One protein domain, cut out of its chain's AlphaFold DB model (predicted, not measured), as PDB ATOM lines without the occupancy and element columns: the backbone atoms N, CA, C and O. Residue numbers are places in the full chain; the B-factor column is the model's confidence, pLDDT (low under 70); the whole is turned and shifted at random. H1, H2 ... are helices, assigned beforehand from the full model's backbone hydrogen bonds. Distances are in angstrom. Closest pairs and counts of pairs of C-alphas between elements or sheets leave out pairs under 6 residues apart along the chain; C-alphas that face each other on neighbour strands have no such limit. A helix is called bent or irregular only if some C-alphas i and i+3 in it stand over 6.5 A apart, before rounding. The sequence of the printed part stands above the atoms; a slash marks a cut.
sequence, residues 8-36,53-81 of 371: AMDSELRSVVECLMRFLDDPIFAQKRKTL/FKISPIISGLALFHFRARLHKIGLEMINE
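This is residues 8 to 36 and 53 to 81 of the 371 residues of an uncharacterized protein of Fusarium vanettenii (strain ATCC MYA-4622 / CBS 123669 / FGSC 9596 / NRRL 45880 / 77-13-4) (UniProt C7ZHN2). Two long helices, H1 and H3, lie side by side and run opposite ways as a narrow V, nearest where H1 begins and H3 nears its last residues, and spreading apart toward the end of H1 and the beginning of H3. After a tight turn at the end of H1, the shorter helix H2 heads onward away from the pair and sticks out as a free arm, with no other helix beside it. The printed part has 58 residues with three named helices, H1, H2 and H3 in that order along the chain, and no named strand, and its class is all helix. It is loose, with a radius of gyration of the C-alphas of 14.4 A. The C-alphas span 49 by 24 by 9 A, and the arm of H2 makes much of the length.

The printed part begins with H1, residues 8 to 24, which is 24.4 A long from first to last C-alpha. The C-alpha of Ala 8 is at (32.641, 35.520, 40.616), and that of Leu 24 is at (53.374, 24.837, 33.326). Asp 25 and Asp 26 come next and lead to H2, residues 27 to 36, which is 14.1 A from first to last C-alpha. The C-alpha of Leu 36, the last residue before the cut, is at (66.598, 13.043, 43.970). After the cut, residues 53 to 56 come before H3. H3, residues 57 to 81, is the longest helix by residues, with 25 of them, and is 35.7 A from first to last C-alpha. It begins with the C-alpha of Pro 57 at (50.588, 13.987, 22.835) and ends with that of Glu 81 at (27.928, 40.474, 30.572). No helix is bent or irregular.

H1 and H3 touch, with 9 pairs of C-alphas within 8 A. The closest C-alphas of the two are those of Met 9 and Ile 74, 6.9 A apart. Their lines stand at a shallow tilt of 21 degrees, opposite ways, and their centres are 11.3 A apart. H3 touches H1 with residues 67 to 78 alone. H1 and H2 meet only through their link, which is tight, with 2 residues between the helices. H2 touches no helix, and residues 27 to 36, which belong to H2, stand free. H2 and H3 are apart, with no C-alpha of the one within 8 A of the other. Residues 54 to 60 also stand free, of which 57 to 60 belong to H3. In H1, H2 and H3 every O i to N i+4 pair is within hydrogen-bond range.

The two C-alphas farthest apart are those of Leu 36 and Asn 80, at 49.5 A. The first and last printed C-alphas, those of Ala 8 and Glu 81, are 12.2 A apart. Without the stretches that stand free, a body of 41 residues remains, spanning 35 by 19 by 9 A, with a radius of gyration of 11.0 A. Residues 37 to 52 of the chain are cut out and not printed, and the gap from C-alpha 36 to C-alpha 53 is 21.2 A. The link from H2 to H3 is the link across the cut. Of the links that are printed whole, there is one, the tight link from H1 to H2, and no long link is printed. The mean pLDDT of the printed part is 87.4, and no printed residue is under 70. By element the mean pLDDT is 88 in H1, 80 in H2 and 91 in H3.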
ATOM      1  N   ALA A   8      32.712  36.973  40.760       82.88
ATOM      2  CA  ALA A   8      32.641  35.520  40.616       82.88
ATOM      3  C   ALA A   8      33.441  35.024  39.398       82.88
ATOM      4  O   ALA A   8      34.131  34.009  39.477       82.88
ATOM      5  N   MET A   9      33.390  35.772  38.295       85.12
ATOM      6  CA  MET A   9      34.095  35.445  37.061       85.12
ATOM      7  C   MET A   9      35.590  35.764  37.159       85.12
ATOM      8  O   MET A   9      36.402  34.989  36.661       85.12
ATOM      9  N   ASP A  10      35.970  36.853  37.841       86.88
ATOM     10  CA  ASP A  10      37.385  37.154  38.117       86.88
ATOM     11  C   ASP A  10      38.013  36.073  39.004       86.88
ATOM     12  O   ASP A  10      39.110  35.592  38.719       86.88
ATOM     13  N   SER A  11      37.289  35.623  40.032       88.06
ATOM     14  CA  SER A  11      37.707  34.509  40.885       88.06
ATOM     15  C   SER A  11      37.900  33.217  40.085       88.06
ATOM     16  O   SER A  11      38.935  32.552  40.208       88.06
ATOM     17  N   GLU A  12      36.954  32.879  39.199       88.50
ATOM     18  CA  GLU A  12      37.087  31.701  38.341       88.50
ATOM     19  C   GLU A  12      38.279  31.824  37.381       88.50
ATOM     20  O   GLU A  12      39.082  30.894  37.277       88.50
ATOM     21  N   LEU A  13      38.446  32.976  36.724       89.44
ATOM     22  CA  LEU A  13      39.566  33.237  35.821       89.44
ATOM     23  C   LEU A  13      40.909  33.091  36.540       89.44
ATOM     24  O   LEU A  13      41.802  32.409  36.032       89.44
ATOM     25  N   ARG A  14      41.051  33.680  37.734       89.56
ATOM     26  CA  ARG A  14      42.256  33.532  38.563       89.56
ATOM     27  C   ARG A  14      42.527  32.076  38.890       89.56
ATOM     28  O   ARG A  14      43.652  31.628  38.702       89.56
ATOM     29  N   SER A  15      41.503  31.320  39.285       91.69
ATOM     30  CA  SER A  15      41.638  29.885  39.545       91.69
ATOM     31  C   SER A  15      42.152  29.120  38.319       91.69
ATOM     32  O   SER A  15      43.045  28.276  38.443       91.69
ATOM     33  N   VAL A  16      41.645  29.428  37.118       90.81
ATOM     34  CA  VAL A  16      42.112  28.798  35.869       90.81
ATOM     35  C   VAL A  16      43.564  29.161  35.576       90.81
ATOM     36  O   VAL A  16      44.357  28.273  35.263       90.81
ATOM     37  N   VAL A  17      43.920  30.442  35.692       89.94
ATOM     38  CA  VAL A  17      45.279  30.934  35.437       89.94
ATOM     39  C   VAL A  17      46.264  30.340  36.439       89.94
ATOM     40  O   VAL A  17      47.306  29.841  36.035       89.94
ATOM     41  N   GLU A  18      45.933  30.310  37.727       90.31
ATOM     42  CA  GLU A  18      46.766  29.681  38.753       90.31
ATOM     43  C   GLU A  18      46.967  28.187  38.487       90.31
ATOM     44  O   GLU A  18      48.086  27.683  38.602       90.31
ATOM     45  N   CYS A  19      45.906  27.478  38.092       89.19
ATOM     46  CA  CYS A  19      45.994  26.072  37.713       89.19
ATOM     47  C   CYS A  19      46.917  25.880  36.502       89.19
ATOM     48  O   CYS A  19      47.807  25.031  36.543       89.19
ATOM     49  N   LEU A  20      46.765  26.705  35.462       88.88
ATOM     50  CA  LEU A  20      47.617  26.679  34.273       88.88
ATOM     51  C   LEU A  20      49.084  26.956  34.622       88.88
ATOM     52  O   LEU A  20      49.957  26.216  34.182       88.88
ATOM     53  N   MET A  21      49.362  27.974  35.437       88.12
ATOM     54  CA  MET A  21      50.727  28.320  35.844       88.12
ATOM     55  C   MET A  21      51.367  27.187  36.646       88.12
ATOM     56  O   MET A  21      52.468  26.757  36.317       88.12
ATOM     57  N   ARG A  22      50.640  26.603  37.611       86.31
ATOM     58  CA  ARG A  22      51.106  25.406  38.332       86.31
ATOM     59  C   ARG A  22      51.383  24.245  37.385       86.31
ATOM     60  O   ARG A  22      52.355  23.527  37.575       86.31
ATOM     61  N   PHE A  23      50.535  24.054  36.380       84.31
ATOM     62  CA  PHE A  23      50.681  22.989  35.396       84.31
ATOM     63  C   PHE A  23      51.914  23.196  34.500       84.31
ATOM     64  O   PHE A  23      52.653  22.246  34.243       84.31
ATOM     65  N   LEU A  24      52.184  24.440  34.090       84.38
ATOM     66  CA  LEU A  24      53.374  24.837  33.326       84.38
ATOM     67  C   LEU A  24      54.664  24.790  34.155       84.38
ATOM     68  O   LEU A  24      55.742  24.539  33.612       84.38
ATOM     69  N   ASP A  25      54.569  24.995  35.467       84.38
ATOM     70  CA  ASP A  25      55.699  24.862  36.385       84.38
ATOM     71  C   ASP A  25      56.162  23.416  36.580       84.38
ATOM     72  O   ASP A  25      57.276  23.203  37.058       84.38
ATOM     73  N   ASP A  26      55.374  22.447  36.105       84.25
ATOM     74  CA  ASP A  26      55.633  21.010  36.177       84.25
ATOM     75  C   ASP A  26      55.916  20.563  37.627       84.25
ATOM     76  O   ASP A  26      57.069  20.377  38.041       84.25
ATOM     77  N   PRO A  27      54.861  20.364  38.438       82.50
ATOM     78  CA  PRO A  27      55.022  20.022  39.845       82.50
ATOM     79  C   PRO A  27      55.682  18.649  40.019       82.50
ATOM     80  O   PRO A  27      56.331  18.404  41.036       82.50
ATOM     81  N   ILE A  28      55.566  17.765  39.021       82.75
ATOM     82  CA  ILE A  28      56.217  16.453  39.015       82.75
ATOM     83  C   ILE A  28      57.728  16.640  38.882       82.75
ATOM     84  O   ILE A  28      58.484  16.036  39.643       82.75
ATOM     85  N   PHE A  29      58.176  17.495  37.963       82.38
ATOM     86  CA  PHE A  29      59.587  17.853  37.836       82.38
ATOM     87  C   PHE A  29      60.128  18.517  39.110       82.38
ATOM     88  O   PHE A  29      61.173  18.106  39.623       82.38
ATOM     89  N   ALA A  30      59.393  19.481  39.677       81.94
ATOM     90  CA  ALA A  30      59.780  20.141  40.923       81.94
ATOM     91  C   ALA A  30      59.923  19.146  42.089       81.94
ATOM     92  O   ALA A  30      60.883  19.221  42.858       81.94
ATOM     93  N   GLN A  31      59.002  18.184  42.203       82.62
ATOM     94  CA  GLN A  31      59.055  17.155  43.237       82.62
ATOM     95  C   GLN A  31      60.204  16.169  43.004       82.62
ATOM     96  O   GLN A  31      60.945  15.882  43.941       82.62
ATOM     97  N   LYS A  32      60.424  15.711  41.763       78.81
ATOM     98  CA  LYS A  32      61.562  14.842  41.415       78.81
ATOM     99  C   LYS A  32      62.899  15.471  41.794       78.81
ATOM    100  O   LYS A  32      63.718  14.797  42.412       78.81
ATOM    101  N   ARG A  33      63.097  16.765  41.510       77.12
ATOM    102  CA  ARG A  33      64.313  17.491  41.918       77.12
ATOM    103  C   ARG A  33      64.508  17.503  43.431       77.12
ATOM    104  O   ARG A  33      65.626  17.297  43.894       77.12
ATOM    105  N   LYS A  34      63.434  17.718  44.197       80.56
ATOM    106  CA  LYS A  34      63.488  17.694  45.667       80.56
ATOM    107  C   LYS A  34      63.845  16.311  46.207       80.56
ATOM    108  O   LYS A  34      64.612  16.222  47.155       80.56
ATOM    109  N   THR A  35      63.297  15.245  45.624       81.06
ATOM    110  CA  THR A  35      63.506  13.874  46.112       81.06
ATOM    111  C   THR A  35      64.859  13.292  45.699       81.06
ATOM    112  O   THR A  35      65.450  12.542  46.468       81.06
ATOM    113  N   LEU A  36      65.359  13.622  44.504       73.56
ATOM    114  CA  LEU A  36      66.598  13.043  43.970       73.56
ATOM    115  C   LEU A  36      67.868  13.761  44.446       73.56
ATOM    116  O   LEU A  36      68.939  13.167  44.375       73.56
ATOM    117  N   PHE A  53      54.518  16.176  28.649       82.00
ATOM    118  CA  PHE A  53      53.907  16.751  27.449       82.00
ATOM    119  C   PHE A  53      54.661  16.398  26.171       82.00
ATOM    120  O   PHE A  53      54.054  16.272  25.107       82.00
ATOM    121  N   LYS A  54      55.978  16.201  26.280       82.81
ATOM    122  CA  LYS A  54      56.817  15.754  25.164       82.81
ATOM    123  C   LYS A  54      56.592  14.283  24.825       82.81
ATOM    124  O   LYS A  54      56.648  13.912  23.660       82.81
ATOM    125  N   ILE A  55      56.341  13.452  25.838       85.31
ATOM    126  CA  ILE A  55      56.169  12.004  25.663       85.31
ATOM    127  C   ILE A  55      54.721  11.640  25.321       85.31
ATOM    128  O   ILE A  55      54.498  10.696  24.568       85.31
ATOM    129  N   SER A  56      53.735  12.364  25.858       87.94
ATOM    130  CA  SER A  56      52.321  12.034  25.671       87.94
ATOM    131  C   SER A  56      51.563  13.140  24.930       87.94
ATOM    132  O   SER A  56      51.059  14.072  25.566       87.94
ATOM    133  N   PRO A  57      51.395  13.033  23.597       87.12
ATOM    134  CA  PRO A  57      50.588  13.987  22.835       87.12
ATOM    135  C   PRO A  57      49.116  13.991  23.275       87.12
ATOM    136  O   PRO A  57      48.449  15.018  23.173       87.12
ATOM    137  N   ILE A  58      48.614  12.875  23.816       89.12
ATOM    138  CA  ILE A  58      47.239  12.761  24.324       89.12
ATOM    139  C   ILE A  58      47.049  13.641  25.561       89.12
ATOM    140  O   ILE A  58      46.106  14.427  25.611       89.12
ATOM    141  N   ILE A  59      47.950  13.543  26.544       87.25
ATOM    142  CA  ILE A  59      47.872  14.360  27.766       87.25
ATOM    143  C   ILE A  59      48.014  15.842  27.410       87.25
ATOM    144  O   ILE A  59      47.243  16.660  27.906       87.25
ATOM    145  N   SER A  60      48.937  16.176  26.505       86.88
ATOM    146  CA  SER A  60      49.101  17.539  25.990       86.88
ATOM    147  C   SER A  60      47.823  18.071  25.340       86.88
ATOM    148  O   SER A  60      47.385  19.172  25.663       86.88
ATOM    149  N   GLY A  61      47.196  17.283  24.463       88.88
ATOM    150  CA  GLY A  61      45.952  17.659  23.792       88.88
ATOM    151  C   GLY A  61      44.783  17.844  24.761       88.88
ATOM    152  O   GLY A  61      44.065  18.838  24.663       88.88
ATOM    153  N   LEU A  62      44.621  16.938  25.730       89.88
ATOM    154  CA  LEU A  62      43.565  17.024  26.744       89.88
ATOM    155  C   LEU A  62      43.755  18.220  27.678       89.88
ATOM    156  O   LEU A  62      42.793  18.934  27.949       89.88
ATOM    157  N   ALA A  63      44.984  18.473  28.133       89.06
ATOM    158  CA  ALA A  63      45.284  19.646  28.946       89.06
ATOM    159  C   ALA A  63      45.013  20.940  28.170       89.06
ATOM    160  O   ALA A  63      44.355  21.846  28.679       89.06
ATOM    161  N   LEU A  64      45.459  21.008  26.911       90.19
ATOM    162  CA  LEU A  64      45.216  22.160  26.049       90.19
ATOM    163  C   LEU A  64      43.717  22.400  25.833       90.19
ATOM    164  O   LEU A  64      43.260  23.536  25.949       90.19
ATOM    165  N   PHE A  65      42.951  21.341  25.555       91.62
ATOM    166  CA  PHE A  65      41.497  21.412  25.433       91.62
ATOM    167  C   PHE A  65      40.847  21.902  26.730       91.62
ATOM    168  O   PHE A  65      40.027  22.815  26.680       91.62
ATOM    169  N   HIS A  66      41.252  21.360  27.881       91.75
ATOM    170  CA  HIS A  66      40.719  21.744  29.186       91.75
ATOM    171  C   HIS A  66      40.848  23.251  29.433       91.75
ATOM    172  O   HIS A  66      39.856  23.930  29.699       91.75
ATOM    173  N   PHE A  67      42.060  23.794  29.298       91.44
ATOM    174  CA  PHE A  67      42.291  25.217  29.536       91.44
ATOM    175  C   PHE A  67      41.606  26.098  28.491       91.44
ATOM    176  O   PHE A  67      40.994  27.100  28.861       91.44
ATOM    177  N   ARG A  68      41.638  25.717  27.205       92.12
ATOM    178  CA  ARG A  68      40.948  26.468  26.146       92.12
ATOM    179  C   ARG A  68      39.446  26.511  26.361       92.12
ATOM    180  O   ARG A  68      38.877  27.588  26.296       92.12
ATOM    181  N   ALA A  69      38.811  25.384  26.666       93.06
ATOM    182  CA  ALA A  69      37.371  25.330  26.884       93.06
ATOM    183  C   ALA A  69      36.935  26.216  28.064       93.06
ATOM    184  O   ALA A  69      35.953  26.950  27.947       93.06
ATOM    185  N   ARG A  70      37.692  26.210  29.174       92.75
ATOM    186  CA  ARG A  70      37.409  27.085  30.325       92.75
ATOM    187  C   ARG A  70      37.603  28.559  29.990       92.75
ATOM    188  O   ARG A  70      36.706  29.355  30.235       92.75
ATOM    189  N   LEU A  71      38.742  28.921  29.397       92.06
ATOM    190  CA  LEU A  71      39.023  30.309  29.018       92.06
ATOM    191  C   LEU A  71      38.044  30.826  27.957       92.06
ATOM    192  O   LEU A  71      37.605  31.967  28.051       92.06
ATOM    193  N   HIS A  72      37.662  29.989  26.990       92.56
ATOM    194  CA  HIS A  72      36.653  30.304  25.979       92.56
ATOM    195  C   HIS A  72      35.308  30.623  26.628       92.56
ATOM    196  O   HIS A  72      34.726  31.665  26.339       92.56
ATOM    197  N   LYS A  73      34.837  29.757  27.535       92.88
ATOM    198  CA  LYS A  73      33.573  29.954  28.251       92.88
ATOM    199  C   LYS A  73      33.586  31.255  29.057       92.88
ATOM    200  O   LYS A  73      32.728  32.102  28.836       92.88
ATOM    201  N   ILE A  74      34.586  31.433  29.924       92.44
ATOM    202  CA  ILE A  74      34.715  32.620  30.783       92.44
ATOM    203  C   ILE A  74      34.833  33.888  29.927       92.44
ATOM    204  O   ILE A  74      34.182  34.893  30.198       92.44
ATOM    205  N   GLY A  75      35.637  33.853  28.861       91.94
ATOM    206  CA  GLY A  75      35.820  34.991  27.965       91.94
ATOM    207  C   GLY A  75      34.542  35.365  27.212       91.94
ATOM    208  O   GLY A  75      34.233  36.550  27.088       91.94
ATOM    209  N   LEU A  76      33.779  34.373  26.748       92.50
ATOM    210  CA  LEU A  76      32.500  34.584  26.076       92.50
ATOM    211  C   LEU A  76      31.424  35.121  27.034       92.50
ATOM    212  O   LEU A  76      30.669  36.023  26.675       92.50
ATOM    213  N   GLU A  77      31.343  34.582  28.250       91.69
ATOM    214  CA  GLU A  77      30.450  35.091  29.298       91.69
ATOM    215  C   GLU A  77      30.803  36.537  29.645       91.69
ATOM    216  O   GLU A  77      29.919  37.392  29.696       91.69
ATOM    217  N   MET A  78      32.098  36.841  29.753       89.56
ATOM    218  CA  MET A  78      32.578  38.188  30.020       89.56
ATOM    219  C   MET A  78      32.097  39.192  28.979       89.56
ATOM    220  O   MET A  78      31.431  40.150  29.362       89.56
ATOM    221  N   ILE A  79      32.376  38.974  27.687       90.56
ATOM    222  CA  ILE A  79      31.986  39.933  26.637       90.56
ATOM    223  C   ILE A  79      30.468  40.149  26.566       90.56
ATOM    224  O   ILE A  79      30.007  41.222  26.174       90.56
ATOM    225  N   ASN A  80      29.679  39.141  26.948       90.44
ATOM    226  CA  ASN A  80      28.222  39.211  26.958       90.44
ATOM    227  C   ASN A  80      27.684  39.957  28.186       90.44
ATOM    228  O   ASN A  80      26.710  40.708  28.079       90.44
ATOM    229  N   GLU A  81      28.318  39.784  29.345       86.38
ATOM    230  CA  GLU A  81      27.928  40.474  30.572       86.38
ATOM    231  C   GLU A  81      28.248  41.965  30.514       86.38
ATOM    232  O   GLU A  81      27.360  42.810  30.716       86.38
TER     233      GLU A  81